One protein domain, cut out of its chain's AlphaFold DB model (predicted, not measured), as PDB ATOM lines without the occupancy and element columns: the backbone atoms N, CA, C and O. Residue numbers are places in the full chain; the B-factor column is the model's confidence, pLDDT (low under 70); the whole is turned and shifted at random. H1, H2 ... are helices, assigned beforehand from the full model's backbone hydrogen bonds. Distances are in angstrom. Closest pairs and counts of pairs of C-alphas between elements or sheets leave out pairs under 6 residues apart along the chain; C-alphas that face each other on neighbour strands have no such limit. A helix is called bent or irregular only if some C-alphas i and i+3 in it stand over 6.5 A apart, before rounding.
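What this domain is: This is residues 54 to 131 of the 243 residues of the protein "Hybrid signal transduction histidine kinase M" of Artemisia annua (UniProt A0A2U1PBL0). Two helical hairpins, H1 with H2 and H3 with H4, make a loose, staggered bundle in which the long helices H1 and H4 overlap only in part and draw the whole out lengthwise. The shorter H2 and H3 follow each other along one side, and the far end of H1 with the turn after it, residues 71 to 76, sticks out. The printed part has 78 residues with four named helices, H1 to H4 in chain order, and no named strand: all helix. It is compact, with a radius of gyration of the C-alphas of 13.1 A, yet elongated, spanning 46 by 28 by 18 A.

How they stand to each other: H1, residues 58 to 74, H2, residues 81 to 90, H3, residues 94 to 104, and H4, residues 114 to 129, form an up and down bundle, each running against the one before. H1, with residues 62 to 69 alone, touches H2 at a steep tilt of 41 degrees; the closest C-alphas, of Ile 65 and Ala 88, are 7.1 A apart. H2 and H3 are close but not clearly touching. H3 touches residues 115 to 122 of H4 at 37 degrees, only just steep; the closest C-alphas, of Ile 99 and Leu 119, are 7.0 A apart. H1, with residues 58 to 62 alone, touches residues 116 to 123 of H4 at a shallow tilt of 21 degrees, opposite ways; the closest C-alphas, of Ile 58 and Leu 120, are 6.7 A apart. Helix packing is mostly crossed, but only just, with 1 of 3 pairs at a shallow tilt. H1 and H3 are apart. Every O i to N i+4 pair is within hydrogen-bond range in H1, H2 and H4, and 5 of 7 in H3.

Where its parts are: H1 begins at C-alpha 58, (31.171, -38.217, -27.107), and is 24.4 A long. H2 and H3 are 14.2 A and 14.6 A long; H3 is irregular, with C-alphas 95 and 98 7.7 A apart. H4, 23.4 A long, ends at C-alpha 129, (39.212, -25.402, -19.000).

The domain as a whole: The C-alphas farthest apart, of Gly 76 and Gly 131, are 46.4 A apart. The printed part has no cut; the link from H2 to H3 is tight, the other two short. Mean pLDDT of the printed part is 79.7; residues 107 to 110, 112 to 113 and 127 to 131 are under 70.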
ATOM      1  N   GLY A  54      39.209 -42.383 -28.439       82.44
ATOM      2  CA  GLY A  54      40.292 -41.849 -29.272       82.44
ATOM      3  C   GLY A  54      40.099 -40.357 -29.583       82.44
ATOM      4  O   GLY A  54      40.154 -39.523 -28.682       82.44
ATOM      5  N   SER A  55      39.858 -40.030 -30.856       77.12
ATOM      6  CA  SER A  55      39.638 -38.664 -31.358       77.12
ATOM      7  C   SER A  55      38.177 -38.334 -31.697       77.12
ATOM      8  O   SER A  55      37.917 -37.273 -32.263       77.12
ATOM      9  N   MET A  56      37.222 -39.233 -31.433       80.75
ATOM     10  CA  MET A  56      35.811 -38.988 -31.750       80.75
ATOM     11  C   MET A  56      35.116 -38.197 -30.633       80.75
ATOM     12  O   MET A  56      35.510 -38.278 -29.470       80.75
ATOM     13  N   SER A  57      34.077 -37.432 -30.978       85.12
ATOM     14  CA  SER A  57      33.244 -36.752 -29.980       85.12
ATOM     15  C   SER A  57      32.410 -37.755 -29.186       85.12
ATOM     16  O   SER A  57      32.103 -38.851 -29.671       85.12
ATOM     17  N   ILE A  58      31.979 -37.362 -27.988       84.56
ATOM     18  CA  ILE A  58      31.171 -38.217 -27.107       84.56
ATOM     19  C   ILE A  58      29.871 -38.649 -27.794       84.56
ATOM     20  O   ILE A  58      29.490 -39.814 -27.723       84.56
ATOM     21  N   ASN A  59      29.223 -37.749 -28.538       85.88
ATOM     22  CA  ASN A  59      27.999 -38.067 -29.280       85.88
ATOM     23  C   ASN A  59      28.207 -39.164 -30.334       85.88
ATOM     24  O   ASN A  59      27.394 -40.086 -30.441       85.88
ATOM     25  N   ASN A  60      29.296 -39.089 -31.104       88.69
ATOM     26  CA  ASN A  60      29.591 -40.086 -32.133       88.69
ATOM     27  C   ASN A  60      29.960 -41.435 -31.491       88.69
ATOM     28  O   ASN A  60      29.472 -42.484 -31.908       88.69
ATOM     29  N   TYR A  61      30.722 -41.396 -30.395       89.25
ATOM     30  CA  TYR A  61      31.056 -42.572 -29.594       89.25
ATOM     31  C   TYR A  61      29.814 -43.286 -29.037       89.25
ATOM     32  O   TYR A  61      29.622 -44.479 -29.284       89.25
ATOM     33  N   CYS A  62      28.921 -42.558 -28.362       85.38
ATOM     34  CA  CYS A  62      27.678 -43.104 -27.812       85.38
ATOM     35  C   CYS A  62      26.764 -43.671 -28.910       85.38
ATOM     36  O   CYS A  62      26.180 -44.742 -28.736       85.38
ATOM     37  N   THR A  63      26.679 -42.998 -30.063       88.50
ATOM     38  CA  THR A  63      25.906 -43.480 -31.221       88.50
ATOM     39  C   THR A  63      26.481 -44.786 -31.769       88.50
ATOM     40  O   THR A  63      25.735 -45.731 -32.028       88.50
ATOM     41  N   LYS A  64      27.812 -44.879 -31.890       90.62
ATOM     42  CA  LYS A  64      28.490 -46.092 -32.355       90.62
ATOM     43  C   LYS A  64      28.237 -47.266 -31.408       90.62
ATOM     44  O   LYS A  64      27.848 -48.338 -31.870       90.62
ATOM     45  N   ILE A  65      28.359 -47.055 -30.100       89.69
ATOM     46  CA  ILE A  65      28.052 -48.068 -29.080       89.69
ATOM     47  C   ILE A  65      26.599 -48.540 -29.170       89.69
ATOM     48  O   ILE A  65      26.356 -49.747 -29.189       89.69
ATOM     49  N   LYS A  66      25.641 -47.614 -29.292       88.94
ATOM     50  CA  LYS A  66      24.220 -47.954 -29.440       88.94
ATOM     51  C   LYS A  66      23.982 -48.813 -30.682       88.94
ATOM     52  O   LYS A  66      23.386 -49.878 -30.587       88.94
ATOM     53  N   SER A  67      24.569 -48.426 -31.816       91.06
ATOM     54  CA  SER A  67      24.445 -49.181 -33.067       91.06
ATOM     55  C   SER A  67      25.017 -50.604 -32.979       91.06
ATOM     56  O   SER A  67      24.474 -51.531 -33.579       91.06
ATOM     57  N   MET A  68      26.095 -50.810 -32.214       89.88
ATOM     58  CA  MET A  68      26.658 -52.140 -31.964       89.88
ATOM     59  C   MET A  68      25.736 -52.971 -31.062       89.88
ATOM     60  O   MET A  68      25.487 -54.137 -31.365       89.88
ATOM     61  N   ALA A  69      25.176 -52.373 -30.007       89.75
ATOM     62  CA  ALA A  69      24.207 -53.034 -29.131       89.75
ATOM     63  C   ALA A  69      22.927 -53.446 -29.880       89.75
ATOM     64  O   ALA A  69      22.420 -54.553 -29.684       89.75
ATOM     65  N   ASP A  70      22.449 -52.607 -30.800       91.19
ATOM     66  CA  ASP A  70      21.302 -52.919 -31.655       91.19
ATOM     67  C   ASP A  70      21.615 -54.103 -32.586       91.19
ATOM     68  O   ASP A  70      20.813 -55.028 -32.731       91.19
ATOM     69  N   ARG A  71      22.824 -54.146 -33.169       90.19
ATOM     70  CA  ARG A  71      23.283 -55.284 -33.987       90.19
ATOM     71  C   ARG A  71      23.384 -56.579 -33.180       90.19
ATOM     72  O   ARG A  71      22.985 -57.622 -33.688       90.19
ATOM     73  N   LEU A  72      23.869 -56.519 -31.940       90.19
ATOM     74  CA  LEU A  72      23.916 -57.671 -31.031       90.19
ATOM     75  C   LEU A  72      22.510 -58.163 -30.660       90.19
ATOM     76  O   LEU A  72      22.251 -59.366 -30.654       90.19
ATOM     77  N   THR A  73      21.569 -57.240 -30.456       89.25
ATOM     78  CA  THR A  73      20.155 -57.566 -30.219       89.25
ATOM     79  C   THR A  73      19.540 -58.277 -31.428       89.25
ATOM     80  O   THR A  73      18.882 -59.303 -31.265       89.25
ATOM     81  N   ASN A  74      19.835 -57.813 -32.647       88.44
ATOM     82  CA  ASN A  74      19.372 -58.448 -33.887       88.44
ATOM     83  C   ASN A  74      19.929 -59.870 -34.097       88.44
ATOM     84  O   ASN A  74      19.295 -60.681 -34.769       88.44
ATOM     85  N   LEU A  75      21.095 -60.190 -33.529       85.88
ATOM     86  CA  LEU A  75      21.685 -61.535 -33.579       85.88
ATOM     87  C   LEU A  75      21.141 -62.479 -32.492       85.88
ATOM     88  O   LEU A  75      21.443 -63.673 -32.513       85.88
ATOM     89  N   GLY A  76      20.301 -61.975 -31.581       81.62
ATOM     90  CA  GLY A  76      19.707 -62.743 -30.486       81.62
ATOM     91  C   GLY A  76      20.541 -62.765 -29.203       81.62
ATOM     92  O   GLY A  76      20.219 -63.524 -28.294       81.62
ATOM     93  N   SER A  77      21.584 -61.934 -29.105       81.06
ATOM     94  CA  SER A  77      22.430 -61.792 -27.915       81.06
ATOM     95  C   SER A  77      22.313 -60.370 -27.336       81.06
ATOM     96  O   SER A  77      23.199 -59.541 -27.562       81.06
ATOM     97  N   PRO A  78      21.220 -60.031 -26.626       84.12
ATOM     98  CA  PRO A  78      21.043 -58.691 -26.076       84.12
ATOM     99  C   PRO A  78      22.056 -58.413 -24.954       84.12
ATOM    100  O   PRO A  78      22.216 -59.207 -24.025       84.12
ATOM    101  N   VAL A  79      22.719 -57.257 -25.015       84.44
ATOM    102  CA  VAL A  79      23.622 -56.785 -23.955       84.44
ATOM    103  C   VAL A  79      22.802 -56.035 -22.908       84.44
ATOM    104  O   VAL A  79      22.027 -55.142 -23.242       84.44
ATOM    105  N   SER A  80      22.979 -56.376 -21.629       85.62
ATOM    106  CA  SER A  80      22.346 -55.635 -20.532       85.62
ATOM    107  C   SER A  80      22.780 -54.168 -20.549       85.62
ATOM    108  O   SER A  80      23.968 -53.873 -20.683       85.62
ATOM    109  N   GLU A  81      21.834 -53.257 -20.327       84.00
ATOM    110  CA  GLU A  81      22.083 -51.814 -20.272       84.00
ATOM    111  C   GLU A  81      23.205 -51.446 -19.286       84.00
ATOM    112  O   GLU A  81      24.074 -50.636 -19.598       84.00
ATOM    113  N   LYS A  82      23.267 -52.125 -18.132       83.19
ATOM    114  CA  LYS A  82      24.347 -51.961 -17.149       83.19
ATOM    115  C   LYS A  82      25.720 -52.286 -17.741       83.19
ATOM    116  O   LYS A  82      26.674 -51.540 -17.535       83.19
ATOM    117  N   ASN A  83      25.823 -53.392 -18.473       85.38
ATOM    118  CA  ASN A  83      27.078 -53.803 -19.102       85.38
ATOM    119  C   ASN A  83      27.458 -52.842 -20.227       85.38
ATOM    120  O   ASN A  83      28.627 -52.497 -20.356       85.38
ATOM    121  N   LEU A  84      26.471 -52.355 -20.982       86.88
ATOM    122  CA  LEU A  84      26.683 -51.369 -22.032       86.88
ATOM    123  C   LEU A  84      27.267 -50.063 -21.476       86.88
ATOM    124  O   LEU A  84      28.230 -49.541 -22.031       86.88
ATOM    125  N   VAL A  85      26.737 -49.574 -20.348       85.12
ATOM    126  CA  VAL A  85      27.269 -48.398 -19.642       85.12
ATOM    127  C   VAL A  85      28.692 -48.651 -19.149       85.12
ATOM    128  O   VAL A  85      29.562 -47.811 -19.358       85.12
ATOM    129  N   ILE A  86      28.966 -49.818 -18.559       84.81
ATOM    130  CA  ILE A  86      30.315 -50.180 -18.099       84.81
ATOM    131  C   ILE A  86      31.310 -50.198 -19.268       84.81
ATOM    132  O   ILE A  86      32.390 -49.624 -19.157       84.81
ATOM    133  N   TYR A  87      30.958 -50.809 -20.403       86.31
ATOM    134  CA  TYR A  87      31.825 -50.833 -21.585       86.31
ATOM    135  C   TYR A  87      32.031 -49.430 -22.165       86.31
ATOM    136  O   TYR A  87      33.161 -49.064 -22.481       86.31
ATOM    137  N   ALA A  88      30.971 -48.617 -22.223       85.50
ATOM    138  CA  ALA A  88      31.058 -47.238 -22.685       85.50
ATOM    139  C   ALA A  88      32.012 -46.407 -21.821       85.50
ATOM    140  O   ALA A  88      32.850 -45.694 -22.366       85.50
ATOM    141  N   VAL A  89      31.915 -46.534 -20.497       84.00
ATOM    142  CA  VAL A  89      32.720 -45.796 -19.518       84.00
ATOM    143  C   VAL A  89      34.178 -46.278 -19.502       84.00
ATOM    144  O   VAL A  89      35.085 -45.455 -19.441       84.00
ATOM    145  N   ASN A  90      34.423 -47.585 -19.644       84.88
ATOM    146  CA  ASN A  90      35.778 -48.152 -19.699       84.88
ATOM    147  C   ASN A  90      36.560 -47.757 -20.966       84.88
ATOM    148  O   ASN A  90      37.788 -47.725 -20.939       84.88
ATOM    149  N   GLY A  91      35.868 -47.482 -22.076       84.31
ATOM    150  CA  GLY A  91      36.484 -47.043 -23.334       84.31
ATOM    151  C   GLY A  91      36.776 -45.538 -23.413       84.31
ATOM    152  O   GLY A  91      37.293 -45.064 -24.433       84.31
ATOM    153  N   LEU A  92      36.449 -44.771 -22.366       85.50
ATOM    154  CA  LEU A  92      36.739 -43.341 -22.301       85.50
ATOM    155  C   LEU A  92      38.221 -43.074 -22.021       85.50
ATOM    156  O   LEU A  92      38.921 -43.844 -21.370       85.50
ATOM    157  N   ASP A  93      38.692 -41.945 -22.540       83.12
ATOM    158  CA  ASP A  93      40.066 -41.484 -22.372       83.12
ATOM    159  C   ASP A  93      40.318 -40.926 -20.957       83.12
ATOM    160  O   ASP A  93      39.378 -40.561 -20.246       83.12
ATOM    161  N   SER A  94      41.588 -40.792 -20.553       80.44
ATOM    162  CA  SER A  94      41.960 -40.315 -19.208       80.44
ATOM    163  C   SER A  94      41.416 -38.921 -18.885       80.44
ATOM    164  O   SER A  94      41.217 -38.592 -17.718       80.44
ATOM    165  N   ARG A  95      41.120 -38.115 -19.913       79.50
ATOM    166  CA  ARG A  95      40.451 -36.810 -19.785       79.50
ATOM    167  C   ARG A  95      39.097 -36.898 -19.077       79.50
ATOM    168  O   ARG A  95      38.717 -35.965 -18.389       79.50
ATOM    169  N   PHE A  96      38.410 -38.033 -19.192       80.00
ATOM    170  CA  PHE A  96      37.115 -38.291 -18.565       80.00
ATOM    171  C   PHE A  96      37.228 -39.185 -17.317       80.00
ATOM    172  O   PHE A  96      36.217 -39.652 -16.796       80.00
ATOM    173  N   ALA A  97      38.435 -39.438 -16.793       81.62
ATOM    174  CA  ALA A  97      38.637 -40.329 -15.644       81.62
ATOM    175  C   ALA A  97      37.860 -39.885 -14.387       81.62
ATOM    176  O   ALA A  97      37.393 -40.724 -13.611       81.62
ATOM    177  N   THR A  98      37.679 -38.574 -14.202       80.88
ATOM    178  CA  THR A  98      36.885 -38.005 -13.103       80.88
ATOM    179  C   THR A  98      35.425 -38.441 -13.197       80.88
ATOM    180  O   THR A  98      34.893 -39.022 -12.248       80.88
ATOM    181  N   ILE A  99      34.788 -38.238 -14.354       79.69
ATOM    182  CA  ILE A  99      33.389 -38.618 -14.562       79.69
ATOM    183  C   ILE A  99      33.204 -40.142 -14.583       79.69
ATOM    184  O   ILE A  99      32.230 -40.639 -14.022       79.69
ATOM    185  N   VAL A 100      34.180 -40.899 -15.099       83.62
ATOM    186  CA  VAL A 100      34.231 -42.372 -15.016       83.62
ATOM    187  C   VAL A 100      34.135 -42.838 -13.561       83.62
ATOM    188  O   VAL A 100      33.290 -43.667 -13.220       83.62
ATOM    189  N   LYS A 101      34.952 -42.264 -12.669       81.38
ATOM    190  CA  LYS A 101      34.950 -42.608 -11.242       81.38
ATOM    191  C   LYS A 101      33.631 -42.237 -10.559       81.38
ATOM    192  O   LYS A 101      33.129 -43.008  -9.744       81.38
ATOM    193  N   ILE A 102      33.046 -41.089 -10.910       80.94
ATOM    194  CA  ILE A 102      31.731 -40.664 -10.402       80.94
ATOM    195  C   ILE A 102      30.641 -41.651 -10.837       80.94
ATOM    196  O   ILE A 102      29.805 -42.028 -10.019       80.94
ATOM    197  N   ILE A 103      30.660 -42.101 -12.094       80.50
ATOM    198  CA  ILE A 103      29.694 -43.076 -12.614       80.50
ATOM    199  C   ILE A 103      29.850 -44.431 -11.913       80.50
ATOM    200  O   ILE A 103      28.845 -45.038 -11.548       80.50
ATOM    201  N   HIS A 104      31.083 -44.878 -11.655       78.75
ATOM    202  CA  HIS A 104      31.348 -46.145 -10.961       78.75
ATOM    203  C   HIS A 104      30.846 -46.191  -9.514       78.75
ATOM    204  O   HIS A 104      30.484 -47.265  -9.041       78.75
ATOM    205  N   HIS A 105      30.828 -45.058  -8.809       76.44
ATOM    206  CA  HIS A 105      30.428 -44.987  -7.399       76.44
ATOM    207  C   HIS A 105      28.977 -44.526  -7.181       76.44
ATOM    208  O   HIS A 105      28.578 -44.312  -6.035       76.44
ATOM    209  N   ARG A 106      28.173 -44.360  -8.241       71.19
ATOM    210  CA  ARG A 106      26.743 -44.044  -8.107       71.19
ATOM    211  C   ARG A 106      25.893 -45.308  -7.973       71.19
ATOM    212  O   ARG A 106      25.953 -46.198  -8.817       71.19
ATOM    213  N   GLU A 107      25.044 -45.327  -6.946       68.19
ATOM    214  CA  GLU A 107      24.002 -46.337  -6.747       68.19
ATOM    215  C   GLU A 107      22.609 -45.680  -6.789       68.19
ATOM    216  O   GLU A 107      22.353 -44.769  -5.996       68.19
ATOM    217  N   PRO A 108      21.697 -46.111  -7.685       63.56
ATOM    218  CA  PRO A 108      21.865 -47.121  -8.739       63.56
ATOM    219  C   PRO A 108      22.676 -46.607  -9.945       63.56
ATOM    220  O   PRO A 108      22.751 -45.403 -10.195       63.56
ATOM    221  N   LEU A 109      23.268 -47.535 -10.710       60.09
ATOM    222  CA  LEU A 109      24.010 -47.205 -11.932       60.09
ATOM    223  C   LEU A 109      23.095 -46.468 -12.926       60.09
ATOM    224  O   LEU A 109      21.956 -46.900 -13.128       60.09
ATOM    225  N   PRO A 110      23.564 -45.366 -13.539       63.88
ATOM    226  CA  PRO A 110      22.761 -44.590 -14.473       63.88
ATOM    227  C   PRO A 110      22.384 -45.430 -15.697       63.88
ATOM    228  O   PRO A 110      23.160 -46.264 -16.159       63.88
ATOM    229  N   THR A 111      21.198 -45.173 -16.247       72.12
ATOM    230  CA  THR A 111      20.765 -45.738 -17.530       72.12
ATOM    231  C   THR A 111      21.673 -45.272 -18.669       72.12
ATOM    232  O   THR A 111      22.345 -44.230 -18.587       72.12
ATOM    233  N   PHE A 112      21.684 -46.028 -19.765       67.00
ATOM    234  CA  PHE A 112      22.433 -45.702 -20.975       67.00
ATOM    235  C   PHE A 112      21.973 -44.380 -21.598       67.00
ATOM    236  O   PHE A 112      22.747 -43.745 -22.296       67.00
ATOM    237  N   GLU A 113      20.760 -43.909 -21.311       69.12
ATOM    238  CA  GLU A 113      20.299 -42.583 -21.748       69.12
ATOM    239  C   GLU A 113      20.830 -41.439 -20.871       69.12
ATOM    240  O   GLU A 113      21.087 -40.341 -21.360       69.12
ATOM    241  N   THR A 114      21.053 -41.692 -19.579       71.56
ATOM    242  CA  THR A 114      21.522 -40.666 -18.632       71.56
ATOM    243  C   THR A 114      23.044 -40.507 -18.668       71.56
ATOM    244  O   THR A 114      23.567 -39.414 -18.457       71.56
ATOM    245  N   THR A 115      23.768 -41.589 -18.960       76.19
ATOM    246  CA  THR A 115      25.239 -41.605 -18.990       76.19
ATOM    247  C   THR A 115      25.829 -40.630 -20.027       76.19
ATOM    248  O   THR A 115      26.675 -39.822 -19.643       76.19
ATOM    249  N   PRO A 116      25.361 -40.596 -21.292       74.50
ATOM    250  CA  PRO A 116      25.790 -39.618 -22.289       74.50
ATOM    251  C   PRO A 116      25.560 -38.176 -21.842       74.50
ATOM    252  O   PRO A 116      26.433 -37.347 -22.052       74.50
ATOM    253  N   ASN A 117      24.442 -37.875 -21.172       78.06
ATOM    254  CA  ASN A 117      24.156 -36.518 -20.694       78.06
ATOM    255  C   ASN A 117      25.190 -36.045 -19.663       78.06
ATOM    256  O   ASN A 117      25.609 -34.891 -19.690       78.06
ATOM    257  N   MET A 118      25.635 -36.940 -18.776       74.25
ATOM    258  CA  MET A 118      26.689 -36.615 -17.812       74.25
ATOM    259  C   MET A 118      28.061 -36.474 -18.478       74.25
ATOM    260  O   MET A 118      28.827 -35.590 -18.112       74.25
ATOM    261  N   LEU A 119      28.354 -37.312 -19.474       78.94
ATOM    262  CA  LEU A 119      29.595 -37.231 -20.244       78.94
ATOM    263  C   LEU A 119      29.674 -35.949 -21.083       78.94
ATOM    264  O   LEU A 119      30.724 -35.318 -21.133       78.94
ATOM    265  N   LEU A 120      28.563 -35.532 -21.692       79.88
ATOM    266  CA  LEU A 120      28.467 -34.286 -22.455       79.88
ATOM    267  C   LEU A 120      28.650 -33.050 -21.573       79.88
ATOM    268  O   LEU A 120      29.289 -32.083 -21.986       79.88
ATOM    269  N   LEU A 121      28.112 -33.079 -20.352       77.56
ATOM    270  CA  LEU A 121      28.324 -31.998 -19.396       77.56
ATOM    271  C   LEU A 121      29.811 -31.886 -19.036       77.56
ATOM    272  O   LEU A 121      30.362 -30.789 -19.089       77.56
ATOM    273  N   GLU A 122      30.486 -33.009 -18.785       77.44
ATOM    274  CA  GLU A 122      31.934 -33.013 -18.556       77.44
ATOM    275  C   GLU A 122      32.711 -32.478 -19.775       77.44
ATOM    276  O   GLU A 122      33.609 -31.653 -19.615       77.44
ATOM    277  N   GLU A 123      32.335 -32.860 -21.004       80.81
ATOM    278  CA  GLU A 123      32.955 -32.350 -22.242       80.81
ATOM    279  C   GLU A 123      32.921 -30.824 -22.317       80.81
ATOM    280  O   GLU A 123      33.930 -30.199 -22.649       80.81
ATOM    281  N   SER A 124      31.784 -30.217 -21.960       73.19
ATOM    282  CA  SER A 124      31.648 -28.761 -21.938       73.19
ATOM    283  C   SER A 124      32.585 -28.110 -20.917       73.19
ATOM    284  O   SER A 124      33.273 -27.147 -21.255       73.19
ATOM    285  N   THR A 125      32.717 -28.689 -19.718       70.62
ATOM    286  CA  THR A 125      33.619 -28.167 -18.677       70.62
ATOM    287  C   THR A 125      35.098 -28.304 -19.050       70.62
ATOM    288  O   THR A 125      35.885 -27.389 -18.802       70.62
ATOM    289  N   LEU A 126      35.485 -29.402 -19.709       70.19
ATOM    290  CA  LEU A 126      36.849 -29.615 -20.198       70.19
ATOM    291  C   LEU A 126      37.187 -28.683 -21.368       70.19
ATOM    292  O   LEU A 126      38.316 -28.199 -21.460       70.19
ATOM    293  N   ASN A 127      36.219 -28.404 -22.244       69.25
ATOM    294  CA  ASN A 127      36.395 -27.458 -23.343       69.25
ATOM    295  C   ASN A 127      36.570 -26.013 -22.834       69.25
ATOM    296  O   ASN A 127      37.352 -25.256 -23.403       69.25
ATOM    297  N   GLU A 128      35.906 -25.642 -21.734       63.41
ATOM    298  CA  GLU A 128      36.114 -24.345 -21.071       63.41
ATOM    299  C   GLU A 128      37.465 -24.268 -20.331       63.41
ATOM    300  O   GLU A 128      38.151 -23.246 -20.394       63.41
ATOM    301  N   GLN A 129      37.911 -25.353 -19.688       58.44
ATOM    302  CA  GLN A 129      39.212 -25.402 -19.000       58.44
ATOM    303  C   GLN A 129      40.411 -25.453 -19.962       58.44
ATOM    304  O   GLN A 129      41.453 -24.869 -19.664       58.44
ATOM    305  N   GLY A 130      40.264 -26.045 -21.151       53.59
ATOM    306  CA  GLY A 130      41.303 -26.072 -22.192       53.59
ATOM    307  C   GLY A 130      41.679 -24.698 -22.773       53.59
ATOM    308  O   GLY A 130      42.718 -24.575 -23.419       53.59
ATOM    309  N   GLY A 131      40.872 -23.659 -22.523       49.91
ATOM    310  CA  GLY A 131      41.145 -22.272 -22.919       49.91
ATOM    311  C   GLY A 131      41.856 -21.422 -21.859       49.91
ATOM    312  O   GLY A 131      42.178 -20.266 -22.128       49.91
TER     313      GLY A 131